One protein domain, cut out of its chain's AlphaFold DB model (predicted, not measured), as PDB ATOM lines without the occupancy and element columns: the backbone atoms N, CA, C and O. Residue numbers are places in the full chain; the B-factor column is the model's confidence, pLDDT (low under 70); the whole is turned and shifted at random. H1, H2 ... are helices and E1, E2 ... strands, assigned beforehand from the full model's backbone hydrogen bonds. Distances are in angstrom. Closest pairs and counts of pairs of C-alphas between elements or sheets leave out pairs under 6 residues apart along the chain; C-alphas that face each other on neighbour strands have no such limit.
ATOM      1  N   VAL A  12      42.375  -7.494 -16.627       90.81
ATOM      2  CA  VAL A  12      41.255  -8.440 -16.785       90.81
ATOM      3  C   VAL A  12      40.483  -8.681 -15.484       90.81
ATOM      4  O   VAL A  12      39.302  -9.013 -15.513       90.81
ATOM      5  N   VAL A  13      41.095  -8.436 -14.317       93.81
ATOM      6  CA  VAL A  13      40.357  -8.515 -13.046       93.81
ATOM      7  C   VAL A  13      39.270  -7.442 -12.932       93.81
ATOM      8  O   VAL A  13      38.338  -7.606 -12.145       93.81
ATOM      9  N   TYR A  14      39.353  -6.362 -13.719       93.94
ATOM     10  CA  TYR A  14      38.272  -5.385 -13.832       93.94
ATOM     11  C   TYR A  14      37.076  -5.962 -14.587       93.94
ATOM     12  O   TYR A  14      35.949  -5.689 -14.195       93.94
ATOM     13  N   ASP A  15      37.302  -6.789 -15.607       93.56
ATOM     14  CA  ASP A  15      36.222  -7.443 -16.354       93.56
ATOM     15  C   ASP A  15      35.559  -8.536 -15.506       93.56
ATOM     16  O   ASP A  15      34.336  -8.595 -15.423       93.56
ATOM     17  N   PHE A  16      36.341  -9.307 -14.738       95.00
ATOM     18  CA  PHE A  16      35.782 -10.236 -13.744       95.00
ATOM     19  C   PHE A  16      34.886  -9.513 -12.728       95.00
ATOM     20  O   PHE A  16      33.765  -9.945 -12.461       95.00
ATOM     21  N   ALA A  17      35.359  -8.384 -12.194       95.50
ATOM     22  CA  ALA A  17      34.594  -7.573 -11.257       95.50
ATOM     23  C   ALA A  17      33.354  -6.942 -11.898       95.50
ATOM     24  O   ALA A  17      32.285  -6.935 -11.292       95.50
ATOM     25  N   ALA A  18      33.475  -6.411 -13.113       94.31
ATOM     26  CA  ALA A  18      32.362  -5.816 -13.836       94.31
ATOM     27  C   ALA A  18      31.278  -6.855 -14.154       94.31
ATOM     28  O   ALA A  18      30.092  -6.537 -14.047       94.31
ATOM     29  N   ASN A  19      31.665  -8.089 -14.482       92.69
ATOM     30  CA  ASN A  19      30.737  -9.190 -14.722       92.69
ATOM     31  C   ASN A  19      29.973  -9.575 -13.450       92.69
ATOM     32  O   ASN A  19      28.745  -9.565 -13.453       92.69
ATOM     33  N   ASP A  20      30.670  -9.777 -12.330       93.81
ATOM     34  CA  ASP A  20      30.016 -10.102 -11.053       93.81
ATOM     35  C   ASP A  20      29.125  -8.961 -10.525       93.81
ATOM     36  O   ASP A  20      28.142  -9.204  -9.826       93.81
ATOM     37  N   LEU A  21      29.419  -7.709 -10.892       94.31
ATOM     38  CA  LEU A  21      28.578  -6.540 -10.598       94.31
ATOM     39  C   LEU A  21      27.406  -6.353 -11.586       94.31
ATOM     40  O   LEU A  21      26.666  -5.366 -11.461       94.31
ATOM     41  N   GLY A  22      27.258  -7.245 -12.572       94.38
ATOM     42  CA  GLY A  22      26.224  -7.199 -13.609       94.38
ATOM     43  C   GLY A  22      26.368  -6.026 -14.585       94.38
ATOM     44  O   GLY A  22      25.386  -5.591 -15.178       94.38
ATOM     45  N   ILE A  23      27.565  -5.449 -14.728       93.19
ATOM     46  CA  ILE A  23      27.787  -4.212 -15.498       93.19
ATOM     47  C   ILE A  23      27.838  -4.471 -17.006       93.19
ATOM     48  O   ILE A  23      27.429  -3.603 -17.773       93.19
ATOM     49  N   HIS A  24      28.289  -5.647 -17.451       85.81
ATOM     50  CA  HIS A  24      28.328  -5.978 -18.883       85.81
ATOM     51  C   HIS A  24      26.934  -6.082 -19.523       85.81
ATOM     52  O   HIS A  24      26.805  -5.915 -20.733       85.81
ATOM     53  N   GLU A  25      25.888  -6.301 -18.722       87.94
ATOM     54  CA  GLU A  25      24.491  -6.304 -19.176       87.94
ATOM     55  C   GLU A  25      23.902  -4.887 -19.309       87.94
ATOM     56  O   GLU A  25      22.800  -4.701 -19.828       87.94
ATOM     57  N   LEU A  26      24.630  -3.870 -18.840       90.19
ATOM     58  CA  LEU A  26      24.210  -2.474 -18.845       90.19
ATOM     59  C   LEU A  26      24.808  -1.707 -20.039       90.19
ATOM     60  O   LEU A  26      25.773  -2.149 -20.666       90.19
ATOM     61  N   PRO A  27      24.280  -0.509 -20.362       90.44
ATOM     62  CA  PRO A  27      24.891   0.354 -21.365       90.44
ATOM     63  C   PRO A  27      26.362   0.640 -21.041       90.44
ATOM     64  O   PRO A  27      26.694   0.939 -19.898       90.44
ATOM     65  N   SER A  28      27.231   0.677 -22.054       83.69
ATOM     66  CA  SER A  28      28.686   0.867 -21.886       83.69
ATOM     67  C   SER A  28      29.085   2.104 -21.069       83.69
ATOM     68  O   SER A  28      30.132   2.126 -20.424       83.69
ATOM     69  N   SER A  29      28.234   3.135 -21.038       90.12
ATOM     70  CA  SER A  29      28.432   4.313 -20.188       90.12
ATOM     71  C   SER A  29      28.440   4.007 -18.682       90.12
ATOM     72  O   SER A  29      29.072   4.746 -17.924       90.12
ATOM     73  N   GLU A  30      27.788   2.927 -18.245       93.38
ATOM     74  CA  GLU A  30      27.731   2.511 -16.839       93.38
ATOM     75  C   GLU A  30      29.079   2.010 -16.332       93.38
ATOM     76  O   GLU A  30      29.437   2.299 -15.192       93.38
ATOM     77  N   TYR A  31      29.883   1.379 -17.193       90.94
ATOM     78  CA  TYR A  31      31.227   0.929 -16.831       90.94
ATOM     79  C   TYR A  31      32.075   2.088 -16.292       90.94
ATOM     80  O   TYR A  31      32.689   1.997 -15.230       90.94
ATOM     81  N   LYS A  32      32.050   3.237 -16.980       91.69
ATOM     82  CA  LYS A  32      32.801   4.425 -16.555       91.69
ATOM     83  C   LYS A  32      32.211   5.071 -15.300       91.69
ATOM     84  O   LYS A  32      32.967   5.555 -14.462       91.69
ATOM     85  N   LYS A  33      30.881   5.098 -15.162       96.25
ATOM     86  CA  LYS A  33      30.210   5.671 -13.981       96.25
ATOM     87  C   LYS A  33      30.512   4.874 -12.713       96.25
ATOM     88  O   LYS A  33      30.729   5.469 -11.663       96.25
ATOM     89  N   ARG A  34      30.568   3.546 -12.831       95.62
ATOM     90  CA  ARG A  34      30.790   2.606 -11.724       95.62
ATOM     91  C   ARG A  34      32.244   2.154 -11.602       95.62
ATOM     92  O   ARG A  34      32.533   1.194 -10.896       95.62
ATOM     93  N   TRP A  35      33.177   2.864 -12.239       93.94
ATOM     94  CA  TRP A  35      34.592   2.493 -12.254       93.94
ATOM     95  C   TRP A  35      35.182   2.278 -10.855       93.94
ATOM     96  O   TRP A  35      35.928   1.331 -10.648       93.94
ATOM     97  N   ASN A  36      34.817   3.111  -9.877       96.88
ATOM     98  CA  ASN A  36      35.311   2.952  -8.507       96.88
ATOM     99  C   ASN A  36      34.819   1.648  -7.856       96.88
ATOM    100  O   ASN A  36      35.575   1.016  -7.128       96.88
ATOM    101  N   GLU A  37      33.584   1.224  -8.135       96.81
ATOM    102  CA  GLU A  37      33.053  -0.052  -7.638       96.81
ATOM    103  C   GLU A  37      33.787  -1.231  -8.282       96.81
ATOM    104  O   GLU A  37      34.222  -2.142  -7.580       96.81
ATOM    105  N   ILE A  38      33.998  -1.167  -9.602       95.88
ATOM    106  CA  ILE A  38      34.780  -2.158 -10.354       95.88
ATOM    107  C   ILE A  38      36.201  -2.254  -9.791       95.88
ATOM    108  O   ILE A  38      36.700  -3.349  -9.546       95.88
ATOM    109  N   LEU A  39      36.850  -1.110  -9.560       95.12
ATOM    110  CA  LEU A  39      38.219  -1.027  -9.060       95.12
ATOM    111  C   LEU A  39      38.367  -1.611  -7.650       95.12
ATOM    112  O   LEU A  39      39.380  -2.242  -7.359       95.12
ATOM    113  N   GLU A  40      37.402  -1.390  -6.758       96.44
ATOM    114  CA  GLU A  40      37.451  -1.986  -5.420       96.44
ATOM    115  C   GLU A  40      37.166  -3.490  -5.463       96.44
ATOM    116  O   GLU A  40      37.904  -4.270  -4.857       96.44
ATOM    117  N   GLN A  41      36.158  -3.913  -6.229       96.38
ATOM    118  CA  GLN A  41      35.794  -5.322  -6.366       96.38
ATOM    119  C   GLN A  41      36.902  -6.140  -7.057       96.38
ATOM    120  O   GLN A  41      37.155  -7.281  -6.669       96.38
ATOM    121  N   SER A  42      37.627  -5.567  -8.021       95.25
ATOM    122  CA  SER A  42      38.681  -6.275  -8.767       95.25
ATOM    123  C   SER A  42      39.845  -6.742  -7.898       95.25
ATOM    124  O   SER A  42      40.442  -7.784  -8.167       95.25
ATOM    125  N   LYS A  43      40.125  -6.040  -6.792       95.25
ATOM    126  CA  LYS A  43      41.164  -6.409  -5.812       95.25
ATOM    127  C   LYS A  43      40.884  -7.741  -5.112       95.25
ATOM    128  O   LYS A  43      41.762  -8.265  -4.416       95.25
ATOM    129  N   THR A  44      39.664  -8.259  -5.240       96.50
ATOM    130  CA  THR A  44      39.245  -9.528  -4.641       96.50
ATOM    131  C   THR A  44      39.533 -10.734  -5.527       96.50
ATOM    132  O   THR A  44      39.492 -11.849  -5.010       96.50
ATOM    133  N   TYR A  45      39.877 -10.542  -6.804       95.88
ATOM    134  CA  TYR A  45      40.207 -11.639  -7.713       95.88
ATOM    135  C   TYR A  45      41.708 -11.864  -7.818       95.88
ATOM    136  O   TYR A  45      42.526 -10.958  -7.654       95.88
ATOM    137  N   GLU A  46      42.046 -13.105  -8.127       94.62
ATOM    138  CA  GLU A  46      43.370 -13.537  -8.524       94.62
ATOM    139  C   GLU A  46      43.276 -14.159  -9.918       94.62
ATOM    140  O   GLU A  46      42.363 -14.938 -10.210       94.62
ATOM    141  N   LEU A  47      44.218 -13.808 -10.786       94.06
ATOM    142  CA  LEU A  47      44.342 -14.407 -12.106       94.06
ATOM    143  C   LEU A  47      45.106 -15.733 -11.983       94.06
ATOM    144  O   LEU A  47      46.209 -15.763 -11.444       94.06
ATOM    145  N   LEU A  48      44.530 -16.817 -12.498       93.62
ATOM    146  CA  LEU A  48      45.088 -18.168 -12.392       93.62
ATOM    147  C   LEU A  48      45.808 -18.613 -13.663       93.62
ATOM    148  O   LEU A  48      46.857 -19.251 -13.587       93.62
ATOM    149  N   LEU A  49      45.232 -18.315 -14.829       91.69
ATOM    150  CA  LEU A  49      45.743 -18.767 -16.120       91.69
ATOM    151  C   LEU A  49      45.468 -17.725 -17.204       91.69
ATOM    152  O   LEU A  49      44.382 -17.151 -17.264       91.69
ATOM    153  N   GLN A  50      46.452 -17.534 -18.077       90.81
ATOM    154  CA  GLN A  50      46.326 -16.800 -19.333       90.81
ATOM    155  C   GLN A  50      46.668 -17.744 -20.477       90.81
ATOM    156  O   GLN A  50      47.640 -18.498 -20.387       90.81
ATOM    157  N   LEU A  51      45.871 -17.707 -21.537       89.31
ATOM    158  CA  LEU A  51      46.019 -18.577 -22.690       89.31
ATOM    159  C   LEU A  51      45.924 -17.748 -23.973       89.31
ATOM    160  O   LEU A  51      44.828 -17.413 -24.427       89.31
ATOM    161  N   ASP A  52      47.083 -17.418 -24.540       88.75
ATOM    162  CA  ASP A  52      47.197 -16.732 -25.830       88.75
ATOM    163  C   ASP A  52      46.839 -17.708 -26.959       88.75
ATOM    164  O   ASP A  52      47.531 -18.704 -27.187       88.75
ATOM    165  N   CYS A  53      45.738 -17.441 -27.666       87.12
ATOM    166  CA  CYS A  53      45.273 -18.319 -28.739       87.12
ATOM    167  C   CYS A  53      46.088 -18.179 -30.024       87.12
ATOM    168  O   CYS A  53      45.976 -19.028 -30.911       87.12
ATOM    169  N   PHE A  54      46.894 -17.126 -30.144       86.69
ATOM    170  CA  PHE A  54      47.759 -16.899 -31.290       86.69
ATOM    171  C   PHE A  54      49.178 -17.446 -31.080       86.69
ATOM    172  O   PHE A  54      50.004 -17.339 -31.991       86.69
ATOM    173  N   ASP A  55      49.461 -18.072 -29.928       82.81
ATOM    174  CA  ASP A  55      50.750 -18.709 -29.667       82.81
ATOM    175  C   ASP A  55      51.009 -19.821 -30.704       82.81
ATOM    176  O   ASP A  55      50.255 -20.803 -30.765       82.81
ATOM    177  N   PRO A  56      52.086 -19.715 -31.509       82.44
ATOM    178  CA  PRO A  56      52.397 -20.673 -32.570       82.44
ATOM    179  C   PRO A  56      52.719 -22.084 -32.058       82.44
ATOM    180  O   PRO A  56      52.771 -23.020 -32.856       82.44
ATOM    181  N   ASN A  57      52.945 -22.259 -30.756       85.38
ATOM    182  CA  ASN A  57      53.211 -23.554 -30.131       85.38
ATOM    183  C   ASN A  57      51.930 -24.288 -29.706       85.38
ATOM    184  O   ASN A  57      52.006 -25.347 -29.081       85.38
ATOM    185  N   THR A  58      50.756 -23.741 -30.022       80.06
ATOM    186  CA  THR A  58      49.461 -24.288 -29.619       80.06
ATOM    187  C   THR A  58      48.503 -24.392 -30.816       80.06
ATOM    188  O   THR A  58      48.545 -23.580 -31.734       80.06
ATOM    189  N   ASP A  59      47.603 -25.385 -30.818       83.69
ATOM    190  CA  ASP A  59      46.544 -25.542 -31.846       83.69
ATOM    191  C   ASP A  59      45.180 -24.996 -31.369       83.69
ATOM    192  O   ASP A  59      44.100 -25.465 -31.738       83.69
ATOM    193  N   ILE A  60      45.208 -24.007 -30.475       85.38
ATOM    194  CA  ILE A  60      43.991 -23.431 -29.879       85.38
ATOM    195  C   ILE A  60      43.508 -22.170 -30.595       85.38
ATOM    196  O   ILE A  60      42.442 -21.657 -30.262       85.38
ATOM    197  N   LYS A  61      44.211 -21.718 -31.640       83.31
ATOM    198  CA  LYS A  61      43.801 -20.588 -32.489       83.31
ATOM    199  C   LYS A  61      42.368 -20.711 -33.002       83.31
ATOM    200  O   LYS A  61      41.664 -19.715 -33.122       83.31
ATOM    201  N   LYS A  62      41.899 -21.932 -33.264       85.31
ATOM    202  CA  LYS A  62      40.514 -22.197 -33.687       85.31
ATOM    203  C   LYS A  62      39.450 -21.814 -32.648       85.31
ATOM    204  O   LYS A  62      38.294 -21.667 -33.026       85.31
ATOM    205  N   TYR A  63      39.822 -21.661 -31.376       83.12
ATOM    206  CA  TYR A  63      38.895 -21.360 -30.281       83.12
ATOM    207  C   TYR A  63      38.837 -19.874 -29.910       83.12
ATOM    208  O   TYR A  63      37.791 -19.424 -29.455       83.12
ATOM    209  N   GLY A  64      39.917 -19.111 -30.111       77.38
ATOM    210  CA  GLY A  64      39.984 -17.692 -29.723       77.38
ATOM    211  C   GLY A  64      40.581 -16.753 -30.771       77.38
ATOM    212  O   GLY A  64      40.710 -15.563 -30.512       77.38
ATOM    213  N   SER A  65      40.926 -17.242 -31.968       82.81
ATOM    214  CA  SER A  65      41.577 -16.465 -33.035       82.81
ATOM    215  C   SER A  65      42.844 -15.742 -32.542       82.81
ATOM    216  O   SER A  65      43.798 -16.407 -32.150       82.81
ATOM    217  N   SER A  66      42.871 -14.405 -32.582       84.56
ATOM    218  CA  SER A  66      43.933 -13.536 -32.057       84.56
ATOM    219  C   SER A  66      43.711 -13.100 -30.603       84.56
ATOM    220  O   SER A  66      44.403 -12.206 -30.122       84.56
ATOM    221  N   GLY A  67      42.711 -13.656 -29.922       88.19
ATOM    222  CA  GLY A  67      42.374 -13.314 -28.547       88.19
ATOM    223  C   GLY A  67      43.160 -14.105 -27.505       88.19
ATOM    224  O   GLY A  67      43.819 -15.104 -27.797       88.19
ATOM    225  N   THR A  68      43.041 -13.661 -26.259       90.12
ATOM    226  CA  THR A  68      43.603 -14.325 -25.080       90.12
ATOM    227  C   THR A  68      42.477 -14.680 -24.116       90.12
ATOM    228  O   THR A  68      41.659 -13.823 -23.776       90.12
ATOM    229  N   PHE A  69      42.426 -15.939 -23.676       91.69
ATOM    230  CA  PHE A  69      41.543 -16.350 -22.585       91.69
ATOM    231  C   PHE A  69      42.219 -16.102 -21.241       91.69
ATOM    232  O   PHE A  69      43.384 -16.451 -21.042       91.69
ATOM    233  N   TYR A  70      41.456 -15.573 -20.296       93.31
ATOM    234  CA  TYR A  70      41.879 -15.358 -18.920       93.31
ATOM    235  C   TYR A  70      40.952 -16.128 -18.000       93.31
ATOM    236  O   TYR A  70      39.734 -16.057 -18.145       93.31
ATOM    237  N   PHE A  71      41.533 -16.824 -17.031       94.94
ATOM    238  CA  PHE A  71      40.794 -17.532 -15.996       94.94
ATOM    239  C   PHE A  71      41.198 -16.994 -14.635       94.94
ATOM    240  O   PHE A  71      42.383 -16.993 -14.291       94.94
ATOM    241  N   GLY A  72      40.220 -16.545 -13.860       95.12
ATOM    242  CA  GLY A  72      40.419 -15.989 -12.529       95.12
ATOM    243  C   GLY A  72      39.482 -16.600 -11.501       95.12
ATOM    244  O   GLY A  72      38.534 -17.311 -11.828       95.12
ATOM    245  N   LEU A  73      39.762 -16.320 -10.237       96.88
ATOM    246  CA  LEU A  73      38.971 -16.796  -9.108       96.88
ATOM    247  C   LEU A  73      39.018 -15.769  -7.980       96.88
ATOM    248  O   LEU A  73      39.990 -15.023  -7.858       96.88
ATOM    249  N   SER A  74      37.993 -15.738  -7.129       96.75
ATOM    250  CA  SER A  74      38.067 -14.929  -5.913       96.75
ATOM    251  C   SER A  74      39.209 -15.427  -5.013       96.75
ATOM    252  O   SER A  74      39.460 -16.628  -4.871       96.75
ATOM    253  N   ARG A  75      39.913 -14.510  -4.353       96.06
ATOM    254  CA  ARG A  75      40.999 -14.836  -3.413       96.06
ATOM    255  C   ARG A  75      40.510 -15.687  -2.245       96.06
ATOM    256  O   ARG A  75      41.251 -16.531  -1.743       96.06
ATOM    257  N   THR A  76      39.266 -15.474  -1.823       97.12
ATOM    258  CA  THR A  76      38.614 -16.270  -0.781       97.12
ATOM    259  C   THR A  76      38.436 -17.717  -1.227       97.12
ATOM    260  O   THR A  76      38.829 -18.629  -0.498       97.12
ATOM    261  N   ASP A  77      37.898 -17.941  -2.425       97.69
ATOM    262  CA  ASP A  77      37.674 -19.288  -2.951       97.69
ATOM    263  C   ASP A  77      38.996 -19.994  -3.259       97.69
ATOM    264  O   ASP A  77      39.167 -21.157  -2.889       97.69
ATOM    265  N   LEU A  78      39.987 -19.267  -3.791       96.44
ATOM    266  CA  LEU A  78      41.338 -19.789  -3.996       96.44
ATOM    267  C   LEU A  78      41.964 -20.265  -2.675       96.44
ATOM    268  O   LEU A  78      42.483 -21.381  -2.598       96.44
ATOM    269  N   LYS A  79      41.866 -19.455  -1.611       97.25
ATOM    270  CA  LYS A  79      42.355 -19.816  -0.269       97.25
ATOM    271  C   LYS A  79      41.660 -21.067   0.277       97.25
ATOM    272  O   LYS A  79      42.303 -21.885   0.934       97.25
ATOM    273  N   ASN A  80      40.372 -21.221  -0.015       97.94
ATOM    274  CA  ASN A  80      39.561 -22.358   0.415       97.94
ATOM    275  C   ASN A  80      39.615 -23.554  -0.554       97.94
ATOM    276  O   ASN A  80      38.962 -24.563  -0.291       97.94
ATOM    277  N   LYS A  81      40.398 -23.471  -1.640       96.69
ATOM    278  CA  LYS A  81      40.489 -24.488  -2.705       96.69
ATOM    279  C   LYS A  81      39.128 -24.840  -3.323       96.69
ATOM    280  O   LYS A  81      38.875 -25.995  -3.668       96.69
ATOM    281  N   LYS A  82      38.256 -23.846  -3.446       97.81
ATOM    282  CA  LYS A  82      36.933 -23.960  -4.052       97.81
ATOM    283  C   LYS A  82      37.016 -23.410  -5.481       97.81
ATOM    284  O   LYS A  82      37.333 -22.248  -5.662       97.81
ATOM    285  N   PHE A  83      36.807 -24.258  -6.488       96.06
ATOM    286  CA  PHE A  83      37.025 -23.924  -7.910       96.06
ATOM    287  C   PHE A  83      35.743 -24.057  -8.753       96.06
ATOM    288  O   PHE A  83      35.804 -24.355  -9.942       96.06
ATOM    289  N   ASP A  84      34.579 -23.908  -8.131       95.88
ATOM    290  CA  ASP A  84      33.266 -24.001  -8.782       95.88
ATOM    291  C   ASP A  84      32.825 -22.690  -9.460       95.88
ATOM    292  O   ASP A  84      32.016 -22.746 -10.381       95.88
ATOM    293  N   ASP A  85      33.380 -21.541  -9.059       94.94
ATOM    294  CA  ASP A  85      33.065 -20.210  -9.606       94.94
ATOM    295  C   ASP A  85      34.277 -19.548 -10.291       94.94
ATOM    296  O   ASP A  85      34.742 -18.464  -9.928       94.94
ATOM    297  N   ILE A  86      34.843 -20.242 -11.280       95.81
ATOM    298  CA  ILE A  86      35.933 -19.702 -12.099       95.81
ATOM    299  C   ILE A  86      35.383 -18.640 -13.050       95.81
ATOM    300  O   ILE A  86      34.485 -18.904 -13.848       95.81
ATOM    301  N   LYS A  87      35.982 -17.451 -13.009       95.12
ATOM    302  CA  LYS A  87      35.712 -16.372 -13.960       95.12
ATOM    303  C   LYS A  87      36.515 -16.612 -15.226       95.12
ATOM    304  O   LYS A  87      37.692 -16.961 -15.148       95.12
ATOM    305  N   MET A  88      35.882 -16.424 -16.376       93.38
ATOM    306  CA  MET A  88      36.511 -16.558 -17.684       93.38
ATOM    307  C   MET A  88      36.197 -15.323 -18.519       93.38
ATOM    308  O   MET A  88      35.043 -14.908 -18.563       93.38
ATOM    309  N   GLU A  89      37.218 -14.760 -19.158       92.12
ATOM    310  CA  GLU A  89      37.096 -13.622 -20.073       92.12
ATOM    311  C   GLU A  89      37.934 -13.878 -21.331       92.12
ATOM    312  O   GLU A  89      39.036 -14.429 -21.245       92.12
ATOM    313  N   LEU A  90      37.427 -13.465 -22.495       90.19
ATOM    314  CA  LEU A  90      38.155 -13.492 -23.765       90.19
ATOM    315  C   LEU A  90      38.384 -12.056 -24.232       90.19
ATOM    316  O   LEU A  90      37.453 -11.397 -24.690       90.19
ATOM    317  N   GLN A  91      39.632 -11.594 -24.191       88.00
ATOM    318  CA  GLN A  91      39.985 -10.291 -24.756       88.00
ATOM    319  C   GLN A  91      40.551 -10.479 -26.161       88.00
ATOM    320  O   GLN A  91      41.485 -11.255 -26.370       88.00
ATOM    321  N   MET A  92      39.969  -9.776 -27.129       83.81
ATOM    322  CA  MET A  92      40.449  -9.759 -28.510       83.81
ATOM    323  C   MET A  92      41.580  -8.738 -28.653       83.81
ATOM    324  O   MET A  92      41.484  -7.639 -28.104       83.81
ATOM    325  N   THR A  93      42.621  -9.101 -29.405       65.62
ATOM    326  CA  THR A  93      43.721  -8.201 -29.793       65.62
ATOM    327  C   THR A  93      43.413  -7.487 -31.100       65.62
ATOM    328  O   THR A  93      42.878  -8.165 -32.013       65.62
TER     329      THR A  93
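What this domain is: This is residues 12 to 93 of the 93 residues of an uncharacterized protein of Aureicoccus marinus (UniProt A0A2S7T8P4). A twisted three-stranded sheet has the helix H1 laid across one face, while H3 packs on H1 about at right angles and H2 lies farther out, away from the sheet. H5 sits at the end of E2, and at the opposite end of the strands a loop with the very short helix H4 reaches outward. The printed part has 82 residues, with five named helices and three named strands in the order H1 H2 H3 E1 H4 E2 H5 E3; the sheet's order is E1 - E2 - E3, all antiparallel, and the class is mixed, helices and strands. It is only just compact, close to loose, with a radius of gyration of the C-alphas of 14.1 A, and its outline is flat, spanning 39 by 35 by 16 A.

How they stand to each other: H1, residues 12 to 20, is on the sheet of E1, residues 45 to 52, E2, residues 68 to 74, and E3, residues 87 to 91, at a height over the sheet of 7.8 A. H1 lies over E2 and, only just, over E3, on which 3 of its C-alphas fall. It only just runs across the strands, at 61 degrees to E2 on the local plane. Its closest C-alphas to E3 are those of Phe 16 and Lys 87, 6.1 A apart. H2, residues 29 to 33, is close to H1 but not clearly touching; their closest C-alphas, of Ala 18 and Tyr 31, are 7.5 A apart. H3, residues 35 to 42, touches H1, about perpendicular at 82 degrees, with the C-alphas of Ala 17 and Ser 42 closest at 5.0 A. H2 and H3 meet only through their link, and neither is on the sheet. E1 and E2 are antiparallel at 162 degrees, with N 46 and O 73 within hydrogen-bond range at 2.8 A. H4, residues 61 to 64, only grazes the sheet. E2 and E3 are antiparallel at 154 degrees, with N 70 and O 89 2.8 A apart. H5, residues 75 to 79, is on the sheet but, only just, over none of its strands, with 2 C-alphas falling on E1 and 2 on E2. In H1, H2, H3 and H5 every O i to N i+4 pair is within hydrogen-bond range; H4 is too short for such a pair, and its one O i to N i+3 pair is not within range.

Where its parts are: H1 begins at C-alpha 12 at (41.255, -8.440, -16.785) and is 12.7 A long; H3 is 10.3 A long. E1, 20.1 A long, begins at C-alpha 45 at (40.207, -11.639, -7.713) and bends by 56 degrees at residue 48. E2 is 20.0 A long, and E3, 13.1 A long, ends at C-alpha 91 at (39.985, -10.291, -24.756).

The domain as a whole: The two C-alphas farthest apart are those of Lys 33 and Asn 57, at 40.5 A. The printed part has no cut, and no link is long. The mean pLDDT of the printed part is 91.5, and residue 93, the chain's last, is under 70.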